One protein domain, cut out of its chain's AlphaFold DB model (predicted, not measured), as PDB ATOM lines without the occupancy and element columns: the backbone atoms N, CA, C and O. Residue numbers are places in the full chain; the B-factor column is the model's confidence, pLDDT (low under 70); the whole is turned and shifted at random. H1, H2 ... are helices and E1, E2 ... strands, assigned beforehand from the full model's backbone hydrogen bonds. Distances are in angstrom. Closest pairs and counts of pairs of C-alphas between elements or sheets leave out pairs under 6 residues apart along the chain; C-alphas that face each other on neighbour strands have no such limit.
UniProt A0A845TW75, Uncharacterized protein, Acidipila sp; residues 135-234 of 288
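What this domain is: This is residues 135 to 234 of the 288 residues of an uncharacterized protein of Acidipila sp (UniProt A0A845TW75). A strongly twisted hairpin of two long strands, E3 and E4, makes the core, and two short strands, E1 and E2, pair with separate stretches of E4 on its other side. H3 lies over E3, H1 and H2 graze the sheet near the end where E3 begins and E4 ends, and H4 is off the sheet. The printed part has 100 residues, with four named helices and four named strands; along the chain H1 and H2 come first, then E1 and E2, then H3, then the hairpin of E3 and E4, and last H4; the sheet is branched, with E1, E2 and E3 each an antiparallel neighbour of E4, and the class is mixed, helices and strands. The whole is compact, with a radius of gyration of the C-alphas of 12.8 A and spans of 35 by 30 by 20 A.

How they stand to each other: H1, residues 135 to 141, only grazes the sheet with residues 138 to 141; its closest C-alphas to E3, residues 195 to 202, are those of Leu 141 and Leu 196, 6.2 A apart. H2, residues 156 to 159, also only grazes the sheet, and is close to H1 but not clearly touching it, with the C-alphas of Val 135 and His 159 7.3 A apart. E1, residues 161 to 163, is antiparallel to E4, residues 206 to 214, with N 162 and O 213 2.8 A apart. E2, residues 168 to 171, is antiparallel to E4 too, with N 207 and O 170 2.9 A apart. E1, beside residues 212 to 214, and E2, beside residues 206 to 209, lie on one side of E4, and E3 on the other side. H3, residues 180 to 189, has a height over the sheet of 10.2 A and runs along the strands, at 24 degrees to E3 on the local plane. E3 and E4 form a hairpin, with N 196 and O 212 2.8 A apart and N 210 and O 198 2.8 A apart. H4, residues 223 to 227, is not on the sheet and only just touches H3, with 3 pairs of C-alphas within 8 A; the closest are those of Ala 186 and Leu 226, 6.0 A apart. In H1, H3 and H4 every O i to N i+4 pair is within hydrogen-bond range; H2 is too short for such a pair.

Where its parts are: H1 begins at C-alpha 135, (256.190, 301.694, 348.018), and is 10.1 A long. H3 is 14.1 A long, E3 20.6 A and E4 26.5 A; E4 ends at C-alpha 214, (263.234, 299.239, 337.557). H4 ends at C-alpha 227, (282.121, 297.223, 333.758).

The domain as a whole: The two C-alphas farthest apart, those of Ala 136 and Gly 174, are 36.8 A apart. The printed part has no cut, and its one long link is H1 to H2, residues 142 to 155. The mean pLDDT of the printed part is 95.6, and no printed residue is under 70.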
ATOM      1  N   VAL A 135     256.144 300.887 349.247       97.75
ATOM      2  CA  VAL A 135     256.190 301.694 348.018       97.75
ATOM      3  C   VAL A 135     256.903 303.017 348.275       97.75
ATOM      4  O   VAL A 135     257.902 303.301 347.617       97.75
ATOM      5  N   ALA A 136     256.439 303.789 349.262       96.69
ATOM      6  CA  ALA A 136     257.059 305.061 349.623       96.69
ATOM      7  C   ALA A 136     258.534 304.888 350.029       96.69
ATOM      8  O   ALA A 136     259.382 305.697 349.661       96.69
ATOM      9  N   PHE A 137     258.853 303.803 350.738       97.19
ATOM     10  CA  PHE A 137     260.226 303.513 351.141       97.19
ATOM     11  C   PHE A 137     261.140 303.193 349.954       97.19
ATOM     12  O   PHE A 137     262.251 303.708 349.881       97.19
ATOM     13  N   LEU A 138     260.692 302.381 348.990       97.94
ATOM     14  CA  LEU A 138     261.492 302.099 347.794       97.94
ATOM     15  C   LEU A 138     261.662 303.342 346.910       97.94
ATOM     16  O   LEU A 138     262.739 303.526 346.349       97.94
ATOM     17  N   GLU A 139     260.649 304.210 346.818       96.88
ATOM     18  CA  GLU A 139     260.759 305.501 346.122       96.88
ATOM     19  C   GLU A 139     261.836 306.400 346.744       96.88
ATOM     20  O   GLU A 139     262.577 307.060 346.019       96.88
ATOM     21  N   GLU A 140     261.973 306.391 348.070       96.31
ATOM     22  CA  GLU A 140     263.015 307.140 348.775       96.31
ATOM     23  C   GLU A 140     264.432 306.605 348.511       96.31
ATOM     24  O   GLU A 140     265.404 307.364 348.473       96.31
ATOM     25  N   LEU A 141     264.568 305.292 348.335       97.69
ATOM     26  CA  LEU A 141     265.842 304.651 348.014       97.69
ATOM     27  C   LEU A 141     266.209 304.785 346.524       97.69
ATOM     28  O   LEU A 141     267.361 304.542 346.147       97.69
ATOM     29  N   GLU A 142     265.245 305.126 345.665       98.38
ATOM     30  CA  GLU A 142     265.406 305.095 344.215       98.38
ATOM     31  C   GLU A 142     266.459 306.095 343.730       98.38
ATOM     32  O   GLU A 142     266.363 307.308 343.892       98.38
ATOM     33  N   GLY A 143     267.480 305.563 343.063       98.12
ATOM     34  CA  GLY A 143     268.548 306.349 342.474       98.12
ATOM     35  C   GLY A 143     269.550 306.892 343.489       98.12
ATOM     36  O   GLY A 143     270.448 307.626 343.074       98.12
ATOM     37  N   GLU A 144     269.452 306.534 344.771       97.94
ATOM     38  CA  GLU A 144     270.336 307.017 345.831       97.94
ATOM     39  C   GLU A 144     271.580 306.131 345.993       97.94
ATOM     40  O   GLU A 144     271.510 304.918 346.146       97.94
ATOM     41  N   GLU A 145     272.768 306.739 345.975       97.19
ATOM     42  CA  GLU A 145     274.053 306.018 346.085       97.19
ATOM     43  C   GLU A 145     274.543 305.790 347.520       97.19
ATOM     44  O   GLU A 145     275.518 305.068 347.728       97.19
ATOM     45  N   ASN A 146     273.924 306.470 348.487       96.50
ATOM     46  CA  ASN A 146     274.300 306.421 349.902       96.50
ATOM     47  C   ASN A 146     273.198 305.792 350.770       96.50
ATOM     48  O   ASN A 146     273.346 305.754 351.989       96.50
ATOM     49  N   LYS A 147     272.111 305.317 350.153       96.81
ATOM     50  CA  LYS A 147     271.040 304.563 350.803       96.81
ATOM     51  C   LYS A 147     270.945 303.178 350.154       96.81
ATOM     52  O   LYS A 147     271.330 302.997 349.000       96.81
ATOM     53  N   ALA A 148     270.477 302.196 350.913       97.62
ATOM     54  CA  ALA A 148     270.252 300.841 350.428       97.62
ATOM     55  C   ALA A 148     269.098 300.196 351.197       97.62
ATOM     56  O   ALA A 148     268.872 300.511 352.366       97.62
ATOM     57  N   LEU A 149     268.401 299.267 350.549       98.12
ATOM     58  CA  LEU A 149     267.394 298.433 351.188       98.12
ATOM     59  C   LEU A 149     268.081 297.405 352.092       98.12
ATOM     60  O   LEU A 149     268.910 296.616 351.632       98.12
ATOM     61  N   THR A 150     267.713 297.403 353.368       97.31
ATOM     62  CA  THR A 150     268.182 296.430 354.370       97.31
ATOM     63  C   THR A 150     267.069 295.518 354.884       97.31
ATOM     64  O   THR A 150     267.349 294.587 355.638       97.31
ATOM     65  N   PHE A 151     265.817 295.777 354.494       97.06
ATOM     66  CA  PHE A 151     264.641 295.050 354.958       97.06
ATOM     67  C   PHE A 151     264.429 293.799 354.103       97.06
ATOM     68  O   PHE A 151     264.261 293.881 352.892       97.06
ATOM     69  N   ASP A 152     264.441 292.639 354.746       94.69
ATOM     70  CA  ASP A 152     264.228 291.313 354.149       94.69
ATOM     71  C   ASP A 152     262.749 291.009 353.847       94.69
ATOM     72  O   ASP A 152     262.453 290.074 353.109       94.69
ATOM     73  N   ASN A 153     261.815 291.777 354.418       95.88
ATOM     74  CA  ASN A 153     260.372 291.631 354.218       95.88
ATOM     75  C   ASN A 153     259.822 292.469 353.051       95.88
ATOM     76  O   ASN A 153     258.615 292.443 352.821       95.88
ATOM     77  N   ILE A 154     260.676 293.208 352.338       97.69
ATOM     78  CA  ILE A 154     260.318 293.961 351.133       97.69
ATOM     79  C   ILE A 154     261.079 293.349 349.961       97.69
ATOM     80  O   ILE A 154     262.303 293.442 349.909       97.69
ATOM     81  N   ASP A 155     260.361 292.746 349.013       98.00
ATOM     82  CA  ASP A 155     260.950 292.225 347.779       98.00
ATOM     83  C   ASP A 155     260.808 293.259 346.646       98.00
ATOM     84  O   ASP A 155     259.697 293.478 346.157       98.00
ATOM     85  N   PRO A 156     261.903 293.883 346.164       98.38
ATOM     86  CA  PRO A 156     261.833 294.832 345.054       98.38
ATOM     87  C   PRO A 156     261.206 294.252 343.776       98.38
ATOM     88  O   PRO A 156     260.671 295.014 342.966       98.38
ATOM     89  N   ALA A 157     261.241 292.928 343.577       98.38
ATOM     90  CA  ALA A 157     260.609 292.282 342.428       98.38
ATOM     91  C   ALA A 157     259.092 292.514 342.385       98.38
ATOM     92  O   ALA A 157     258.531 292.752 341.314       98.38
ATOM     93  N   GLU A 158     258.435 292.516 343.549       98.31
ATOM     94  CA  GLU A 158     256.998 292.784 343.679       98.31
ATOM     95  C   GLU A 158     256.639 294.240 343.336       98.31
ATOM     96  O   GLU A 158     255.482 294.556 343.055       98.31
ATOM     97  N   HIS A 159     257.647 295.115 343.283       98.19
ATOM     98  CA  HIS A 159     257.526 296.545 343.010       98.19
ATOM     99  C   HIS A 159     258.127 296.955 341.654       98.19
ATOM    100  O   HIS A 159     258.435 298.124 341.430       98.19
ATOM    101  N   GLY A 160     258.283 296.006 340.726       98.31
ATOM    102  CA  GLY A 160     258.696 296.295 339.350       98.31
ATOM    103  C   GLY A 160     260.202 296.470 339.163       98.31
ATOM    104  O   GLY A 160     260.631 296.969 338.123       98.31
ATOM    105  N   TYR A 161     261.027 296.053 340.124       98.56
ATOM    106  CA  TYR A 161     262.477 296.011 339.953       98.56
ATOM    107  C   TYR A 161     262.948 294.621 339.530       98.56
ATOM    108  O   TYR A 161     262.345 293.599 339.836       98.56
ATOM    109  N   LYS A 162     264.071 294.571 338.818       98.44
ATOM    110  CA  LYS A 162     264.744 293.329 338.435       98.44
ATOM    111  C   LYS A 162     266.182 293.373 338.918       98.44
ATOM    112  O   LYS A 162     266.881 294.361 338.677       98.44
ATOM    113  N   LYS A 163     266.626 292.299 339.570       98.06
ATOM    114  CA  LYS A 163     268.025 292.136 339.971       98.06
ATOM    115  C   LYS A 163     268.901 292.090 338.715       98.06
ATOM    116  O   LYS A 163     268.552 291.458 337.712       98.06
ATOM    117  N   LEU A 164     270.007 292.823 338.731       96.81
ATOM    118  CA  LEU A 164     271.061 292.662 337.740       96.81
ATOM    119  C   LEU A 164     271.879 291.420 338.115       96.81
ATOM    120  O   LEU A 164     272.268 291.281 339.271       96.81
ATOM    121  N   GLU A 165     272.134 290.537 337.148       92.69
ATOM    122  CA  GLU A 165     272.939 289.315 337.319       92.69
ATOM    123  C   GLU A 165     274.435 289.656 337.457       92.69
ATOM    124  O   GLU A 165     275.226 289.429 336.544       92.69
ATOM    125  N   GLU A 166     274.795 290.286 338.571       90.31
ATOM    126  CA  GLU A 166     276.154 290.659 338.956       90.31
ATOM    127  C   GLU A 166     276.247 290.656 340.487       90.31
ATOM    128  O   GLU A 166     275.317 291.092 341.173       90.31
ATOM    129  N   GLU A 167     277.368 290.183 341.025       90.44
ATOM    130  CA  GLU A 167     277.612 290.156 342.468       90.44
ATOM    131  C   GLU A 167     278.571 291.284 342.843       90.44
ATOM    132  O   GLU A 167     279.752 291.263 342.498       90.44
ATOM    133  N   PHE A 168     278.080 292.279 343.582       96.62
ATOM    134  CA  PHE A 168     278.929 293.360 344.065       96.62
ATOM    135  C   PHE A 168     279.355 293.103 345.506       96.62
ATOM    136  O   PHE A 168     278.542 292.772 346.369       96.62
ATOM    137  N   GLN A 169     280.644 293.298 345.771       96.81
ATOM    138  CA  GLN A 169     281.223 293.169 347.102       96.81
ATOM    139  C   GLN A 169     282.106 294.368 347.417       96.81
ATOM    140  O   GLN A 169     282.824 294.873 346.549       96.81
ATOM    141  N   HIS A 170     282.068 294.804 348.670       93.88
ATOM    142  CA  HIS A 170     282.946 295.843 349.190       93.88
ATOM    143  C   HIS A 170     283.536 295.396 350.523       93.88
ATOM    144  O   HIS A 170     282.784 295.032 351.423       93.88
ATOM    145  N   GLY A 171     284.860 295.423 350.671       92.44
ATOM    146  CA  GLY A 171     285.495 294.895 351.873       92.44
ATOM    147  C   GLY A 171     287.016 294.956 351.871       92.44
ATOM    148  O   GLY A 171     287.631 295.625 351.047       92.44
ATOM    149  N   LEU A 172     287.623 294.277 352.844       87.06
ATOM    150  CA  LEU A 172     289.075 294.234 353.051       87.06
ATOM    151  C   LEU A 172     289.756 293.027 352.389       87.06
ATOM    152  O   LEU A 172     290.967 292.855 352.560       87.06
ATOM    153  N   TYR A 173     289.016 292.188 351.664       87.31
ATOM    154  CA  TYR A 173     289.592 291.100 350.879       87.31
ATOM    155  C   TYR A 173     289.794 291.522 349.420       87.31
ATOM    156  O   TYR A 173     289.053 292.337 348.874       87.31
ATOM    157  N   GLY A 174     290.823 290.960 348.782       90.75
ATOM    158  CA  GLY A 174     291.170 291.310 347.404       90.75
ATOM    159  C   GLY A 174     290.037 290.991 346.427       90.75
ATOM    160  O   GLY A 174     289.501 289.884 346.432       90.75
ATOM    161  N   GLY A 175     289.704 291.956 345.575       90.25
ATOM    162  CA  GLY A 175     288.604 291.914 344.617       90.25
ATOM    163  C   GLY A 175     287.286 292.501 345.132       90.25
ATOM    164  O   GLY A 175     286.363 292.640 344.331       90.25
ATOM    165  N   GLN A 176     287.192 292.871 346.415       92.81
ATOM    166  CA  GLN A 176     285.997 293.466 347.028       92.81
ATOM    167  C   GLN A 176     286.037 294.997 346.952       92.81
ATOM    168  O   GLN A 176     286.053 295.713 347.953       92.81
ATOM    169  N   ASP A 177     286.093 295.503 345.728       94.50
ATOM    170  CA  ASP A 177     286.329 296.906 345.404       94.50
ATOM    171  C   ASP A 177     285.112 297.577 344.745       94.50
ATOM    172  O   ASP A 177     285.220 298.700 344.253       94.50
ATOM    173  N   ALA A 178     283.929 296.952 344.740       95.94
ATOM    174  CA  ALA A 178     282.736 297.558 344.152       95.94
ATOM    175  C   ALA A 178     282.362 298.860 344.882       95.94
ATOM    176  O   ALA A 178     282.405 298.945 346.110       95.94
ATOM    177  N   SER A 179     281.993 299.904 344.135       96.06
ATOM    178  CA  SER A 179     281.668 301.223 344.689       96.06
ATOM    179  C   SER A 179     280.257 301.659 344.282       96.06
ATOM    180  O   SER A 179     280.066 302.033 343.120       96.06
ATOM    181  N   PRO A 180     279.283 301.722 345.217       96.94
ATOM    182  CA  PRO A 180     277.924 302.193 344.928       96.94
ATOM    183  C   PRO A 180     277.899 303.555 344.223       96.94
ATOM    184  O   PRO A 180     277.190 303.739 343.240       96.94
ATOM    185  N   LYS A 181     278.779 304.485 344.620       97.12
ATOM    186  CA  LYS A 181     278.932 305.802 343.972       97.12
ATOM    187  C   LYS A 181     279.338 305.706 342.502       97.12
ATOM    188  O   LYS A 181     278.799 306.426 341.657       97.12
ATOM    189  N   LYS A 182     280.303 304.841 342.170       96.88
ATOM    190  CA  LYS A 182     280.740 304.655 340.778       96.88
ATOM    191  C   LYS A 182     279.693 303.897 339.964       96.88
ATOM    192  O   LYS A 182     279.418 304.311 338.839       96.88
ATOM    193  N   ILE A 183     279.056 302.883 340.550       97.88
ATOM    194  CA  ILE A 183     277.950 302.135 339.939       97.88
ATOM    195  C   ILE A 183     276.773 303.072 339.626       97.88
ATOM    196  O   ILE A 183     276.328 303.126 338.482       97.88
ATOM    197  N   ALA A 184     276.333 303.891 340.584       98.12
ATOM    198  CA  ALA A 184     275.273 304.885 340.398       98.12
ATOM    199  C   ALA A 184     275.627 305.899 339.298       98.12
ATOM    200  O   ALA A 184     274.828 306.189 338.405       98.12
ATOM    201  N   LYS A 185     276.867 306.409 339.297       97.94
ATOM    202  CA  LYS A 185     277.368 307.299 338.238       97.94
ATOM    203  C   LYS A 185     277.358 306.624 336.861       97.94
ATOM    204  O   LYS A 185     277.035 307.286 335.873       97.94
ATOM    205  N   ALA A 186     277.719 305.344 336.776       97.69
ATOM    206  CA  ALA A 186     277.669 304.568 335.541       97.69
ATOM    207  C   ALA A 186     276.221 304.357 335.066       97.69
ATOM    208  O   ALA A 186     275.931 304.637 333.905       97.69
ATOM    209  N   CYS A 187     275.301 303.990 335.965       97.69
ATOM    210  CA  CYS A 187     273.869 303.874 335.669       97.69
ATOM    211  C   CYS A 187     273.315 305.173 335.070       97.69
ATOM    212  O   CYS A 187     272.748 305.164 333.977       97.69
ATOM    213  N   ARG A 188     273.588 306.318 335.709       98.12
ATOM    214  CA  ARG A 188     273.128 307.634 335.231       98.12
ATOM    215  C   ARG A 188     273.698 307.998 333.862       98.12
ATOM    216  O   ARG A 188     272.980 308.536 333.023       98.12
ATOM    217  N   LYS A 189     274.964 307.664 333.583       97.81
ATOM    218  CA  LYS A 189     275.564 307.839 332.245       97.81
ATOM    219  C   LYS A 189     274.887 306.984 331.173       97.81
ATOM    220  O   LYS A 189     274.835 307.401 330.021       97.81
ATOM    221  N   LEU A 190     274.369 305.814 331.545       97.69
ATOM    222  CA  LEU A 190     273.579 304.940 330.676       97.69
ATOM    223  C   LEU A 190     272.105 305.382 330.571       97.69
ATOM    224  O   LEU A 190     271.316 304.727 329.894       97.69
ATOM    225  N   GLY A 191     271.726 306.491 331.217       97.81
ATOM    226  CA  GLY A 191     270.355 306.999 331.241       97.81
ATOM    227  C   GLY A 191     269.424 306.230 332.179       97.81
ATOM    228  O   GLY A 191     268.210 306.318 332.006       97.81
ATOM    229  N   CYS A 192     269.977 305.462 333.121       98.12
ATOM    230  CA  CYS A 192     269.247 304.762 334.172       98.12
ATOM    231  C   CYS A 192     269.290 305.585 335.463       98.12
ATOM    232  O   CYS A 192     270.361 305.829 336.021       98.12
ATOM    233  N   THR A 193     268.125 306.016 335.930       98.00
ATOM    234  CA  THR A 193     267.942 306.777 337.173       98.00
ATOM    235  C   THR A 193     267.142 305.997 338.208       98.00
ATOM    236  O   THR A 193     267.241 306.315 339.384       98.00
ATOM    237  N   ARG A 194     266.395 304.971 337.785       98.44
ATOM    238  CA  ARG A 194     265.513 304.165 338.631       98.44
ATOM    239  C   ARG A 194     266.180 302.851 339.024       98.44
ATOM    240  O   ARG A 194     265.938 301.804 338.419       98.44
ATOM    241  N   PHE A 195     267.080 302.923 339.997       98.56
ATOM    242  CA  PHE A 195     267.808 301.767 340.517       98.56
ATOM    243  C   PHE A 195     267.832 301.773 342.045       98.56
ATOM    244  O   PHE A 195     267.691 302.823 342.659       98.56
ATOM    245  N   LEU A 196     268.042 300.608 342.647       98.56
ATOM    246  CA  LEU A 196     268.146 300.415 344.088       98.56
ATOM    247  C   LEU A 196     269.409 299.617 344.400       98.56
ATOM    248  O   LEU A 196     269.751 298.676 343.679       98.56
ATOM    249  N   PHE A 197     270.064 299.958 345.503       98.50
ATOM    250  CA  PHE A 197     271.037 299.076 346.137       98.50
ATOM    251  C   PHE A 197     270.338 298.268 347.228       98.50
ATOM    252  O   PHE A 197     269.575 298.825 348.014       98.50
ATOM    253  N   VAL A 198     270.600 296.965 347.287       98.31
ATOM    254  CA  VAL A 198     270.036 296.060 348.301       98.31
ATOM    255  C   VAL A 198     271.183 295.349 349.001       98.31
ATOM    256  O   VAL A 198     272.035 294.772 348.329       98.31
ATOM    257  N   ILE A 199     271.233 295.409 350.332       97.88
ATOM    258  CA  ILE A 199     272.268 294.728 351.118       97.88
ATOM    259  C   ILE A 199     271.891 293.251 351.257       97.88
ATOM    260  O   ILE A 199     271.001 292.892 352.033       97.88
ATOM    261  N   ASP A 200     272.601 292.401 350.516       96.44
ATOM    262  CA  ASP A 200     272.386 290.956 350.528       96.44
ATOM    263  C   ASP A 200     272.945 290.365 351.842       96.44
ATOM    264  O   ASP A 200     272.201 289.745 352.609       96.44
ATOM    265  N   ASP A 201     274.212 290.658 352.168       96.12
ATOM    266  CA  ASP A 201     274.919 290.115 353.340       96.12
ATOM    267  C   ASP A 201     275.895 291.131 353.954       96.12
ATOM    268  O   ASP A 201     276.416 292.009 353.258       96.12
ATOM    269  N   VAL A 202     276.139 291.006 355.262       96.25
ATOM    270  CA  VAL A 202     277.099 291.833 356.009       96.25
ATOM    271  C   VAL A 202     278.019 290.918 356.812       96.25
ATOM    272  O   VAL A 202     277.570 290.109 357.623       96.25
ATOM    273  N   GLY A 203     279.317 291.061 356.583       95.19
ATOM    274  CA  GLY A 203     280.383 290.362 357.280       95.19
ATOM    275  C   GLY A 203     281.205 291.295 358.167       95.19
ATOM    276  O   GLY A 203     281.032 292.512 358.211       95.19
ATOM    277  N   GLN A 204     282.163 290.711 358.889       94.06
ATOM    278  CA  GLN A 204     283.059 291.468 359.771       94.06
ATOM    279  C   GLN A 204     283.948 292.462 359.010       94.06
ATOM    280  O   GLN A 204     284.313 293.506 359.553       94.06
ATOM    281  N   PHE A 205     284.336 292.117 357.782       93.19
ATOM    282  CA  PHE A 205     285.317 292.869 356.998       93.19
ATOM    283  C   PHE A 205     284.836 293.200 355.588       93.19
ATOM    284  O   PHE A 205     285.596 293.778 354.809       93.19
ATOM    285  N   ASP A 206     283.608 292.827 355.259       94.69
ATOM    286  CA  ASP A 206     283.056 292.898 353.922       94.69
ATOM    287  C   ASP A 206     281.531 292.927 353.951       94.69
ATOM    288  O   ASP A 206     280.899 292.642 354.964       94.69
ATOM    289  N   LEU A 207     280.938 293.315 352.833       96.69
ATOM    290  CA  LEU A 207     279.507 293.221 352.589       96.69
ATOM    291  C   LEU A 207     279.277 292.867 351.123       96.69
ATOM    292  O   LEU A 207     280.049 293.283 350.248       96.69
ATOM    293  N   SER A 208     278.188 292.156 350.849       97.56
ATOM    294  CA  SER A 208     277.698 291.924 349.493       97.56
ATOM    295  C   SER A 208     276.391 292.666 349.266       97.56
ATOM    296  O   SER A 208     275.523 292.722 350.141       97.56
ATOM    297  N   PHE A 209     276.233 293.226 348.074       98.06
ATOM    298  CA  PHE A 209     275.039 293.968 347.708       98.06
ATOM    299  C   PHE A 209     274.650 293.725 346.254       98.06
ATOM    300  O   PHE A 209     275.481 293.438 345.392       98.06
ATOM    301  N   ALA A 210     273.363 293.882 345.981       98.00
ATOM    302  CA  ALA A 210     272.787 293.766 344.656       98.00
ATOM    303  C   ALA A 210     272.431 295.138 344.087       98.00
ATOM    304  O   ALA A 210     272.029 296.048 344.816       98.00
ATOM    305  N   LEU A 211     272.505 295.247 342.760       98.38
ATOM    306  CA  LEU A 211     271.887 296.335 342.014       98.38
ATOM    307  C   LEU A 211     270.562 295.844 341.432       98.38
ATOM    308  O   LEU A 211     270.525 294.882 340.665       98.38
ATOM    309  N   TRP A 212     269.487 296.538 341.765       98.50
ATOM    310  CA  TRP A 212     268.160 296.300 341.219       98.50
ATOM    311  C   TRP A 212     267.764 297.470 340.335       98.50
ATOM    312  O   TRP A 212     268.006 298.623 340.679       98.50
ATOM    313  N   ILE A 213     267.173 297.191 339.179       98.56
ATOM    314  CA  ILE A 213     266.834 298.213 338.187       98.56
ATOM    315  C   ILE A 213     265.356 298.097 337.867       98.56
ATOM    316  O   ILE A 213     264.867 296.999 337.598       98.56
ATOM    317  N   HIS A 214     264.647 299.223 337.891       98.56
ATOM    318  CA  HIS A 214     263.234 299.239 337.557       98.56
ATOM    319  C   HIS A 214     263.034 298.725 336.124       98.56
ATOM    320  O   HIS A 214     263.784 299.070 335.210       98.56
ATOM    321  N   GLU A 215     262.006 297.911 335.899       98.12
ATOM    322  CA  GLU A 215     261.781 297.202 334.639       98.12
ATOM    323  C   GLU A 215     261.692 298.131 333.422       98.12
ATOM    324  O   GLU A 215     262.132 297.769 332.333       98.12
ATOM    325  N   SER A 216     261.202 299.359 333.621       98.06
ATOM    326  CA  SER A 216     261.131 300.401 332.588       98.06
ATOM    327  C   SER A 216     262.500 300.875 332.089       98.06
ATOM    328  O   SER A 216     262.585 301.549 331.064       98.06
ATOM    329  N   GLU A 217     263.569 300.596 332.836       98.19
ATOM    330  CA  GLU A 217     264.935 301.037 332.549       98.19
ATOM    331  C   GLU A 217     265.932 299.880 332.419       98.19
ATOM    332  O   GLU A 217     267.089 300.127 332.082       98.19
ATOM    333  N   TYR A 218     265.493 298.636 332.626       96.94
ATOM    334  CA  TYR A 218     266.370 297.465 332.711       96.94
ATOM    335  C   TYR A 218     267.283 297.306 331.485       96.94
ATOM    336  O   TYR A 218     268.490 297.150 331.628       96.94
ATOM    337  N   ASP A 219     266.755 297.478 330.269       96.25
ATOM    338  CA  ASP A 219     267.526 297.316 329.022       96.25
ATOM    339  C   ASP A 219     268.647 298.363 328.834       96.25
ATOM    340  O   ASP A 219     269.565 298.202 328.011       96.25
ATOM    341  N   LYS A 220     268.601 299.464 329.594       95.88
ATOM    342  CA  LYS A 220     269.623 300.516 329.537       95.88
ATOM    343  C   LYS A 220     270.950 300.014 330.101       95.88
ATOM    344  O   LYS A 220     272.007 300.368 329.565       95.88
ATOM    345  N   VAL A 221     270.903 299.135 331.099       94.88
ATOM    346  CA  VAL A 221     272.056 298.700 331.887       94.88
ATOM    347  C   VAL A 221     272.268 297.198 331.731       94.88
ATOM    348  O   VAL A 221     271.349 296.401 331.824       94.88
ATOM    349  N   THR A 222     273.510 296.799 331.491       93.94
ATOM    350  CA  THR A 222     273.937 295.396 331.554       93.94
ATOM    351  C   THR A 222     275.241 295.338 332.340       93.94
ATOM    352  O   THR A 222     275.953 296.345 332.381       93.94
ATOM    353  N   ALA A 223     275.585 294.180 332.912       89.12
ATOM    354  CA  ALA A 223     276.859 293.981 333.612       89.12
ATOM    355  C   ALA A 223     278.051 294.454 332.756       89.12
ATOM    356  O   ALA A 223     278.786 295.363 333.134       89.12
ATOM    357  N   ALA A 224     278.116 293.999 331.498       90.62
ATOM    358  CA  ALA A 224     279.158 294.407 330.554       90.62
ATOM    359  C   ALA A 224     279.223 295.929 330.295       90.62
ATOM    360  O   ALA A 224     280.308 296.483 330.110       90.62
ATOM    361  N   LYS A 225     278.077 296.629 330.256       93.56
ATOM    362  CA  LYS A 225     278.045 298.094 330.088       93.56
ATOM    363  C   LYS A 225     278.531 298.816 331.345       93.56
ATOM    364  O   LYS A 225     279.184 299.849 331.219       93.56
ATOM    365  N   LEU A 226     278.189 298.308 332.530       91.94
ATOM    366  CA  LEU A 226     278.655 298.873 333.795       91.94
ATOM    367  C   LEU A 226     280.166 298.705 333.942       91.94
ATOM    368  O   LEU A 226     280.853 299.692 334.206       91.94
ATOM    369  N   ASP A 227     280.687 297.510 333.678       88.75
ATOM    370  CA  ASP A 227     282.121 297.223 333.758       88.75
ATOM    371  C   ASP A 227     282.940 298.130 332.845       88.75
ATOM    372  O   ASP A 227     283.953 298.697 333.260       88.75
ATOM    373  N   ALA A 228     282.454 298.367 331.623       91.56
ATOM    374  CA  ALA A 228     283.090 299.278 330.676       91.56
ATOM    375  C   ALA A 228     283.169 300.738 331.174       91.56
ATOM    376  O   ALA A 228     283.980 301.517 330.670       91.56
ATOM    377  N   LEU A 229     282.339 301.130 332.147       90.44
ATOM    378  CA  LEU A 229     282.306 302.473 332.733       90.44
ATOM    379  C   LEU A 229     283.051 302.584 334.073       90.44
ATOM    380  O   LEU A 229     283.196 303.703 334.575       90.44
ATOM    381  N   GLY A 230     283.545 301.463 334.608       88.56
ATOM    382  CA  GLY A 230     284.279 301.384 335.867       88.56
ATOM    383  C   GLY A 230     283.366 301.435 337.094       88.56
ATOM    384  O   GLY A 230     282.934 302.506 337.521       88.56
ATOM    385  N   THR A 231     283.129 300.274 337.699       88.56
ATOM    386  CA  THR A 231     282.297 300.071 338.904       88.56
ATOM    387  C   THR A 231     283.107 299.949 340.196       88.56
ATOM    388  O   THR A 231     282.557 300.071 341.290       88.56
ATOM    389  N   LYS A 232     284.420 299.751 340.064       88.81
ATOM    390  CA  LYS A 232     285.369 299.456 341.143       88.81
ATOM    391  C   LYS A 232     286.067 300.706 341.671       88.81
ATOM    392  O   LYS A 232     286.230 301.672 340.922       88.81
ATOM    393  N   THR A 233     286.503 300.728 342.930       82.94
ATOM    394  CA  THR A 233     287.363 301.784 343.497       82.94
ATOM    395  C   THR A 233     288.674 301.912 342.714       82.94
ATOM    396  O   THR A 233     289.023 301.052 341.914       82.94
ATOM    397  N   ASP A 234     289.366 303.050 342.838       82.81
ATOM    398  CA  ASP A 234     290.607 303.280 342.069       82.81
ATOM    399  C   ASP A 234     291.751 302.364 342.521       82.81
ATOM    400  O   ASP A 234     292.644 302.041 341.740       82.81
TER     401      ASP A 234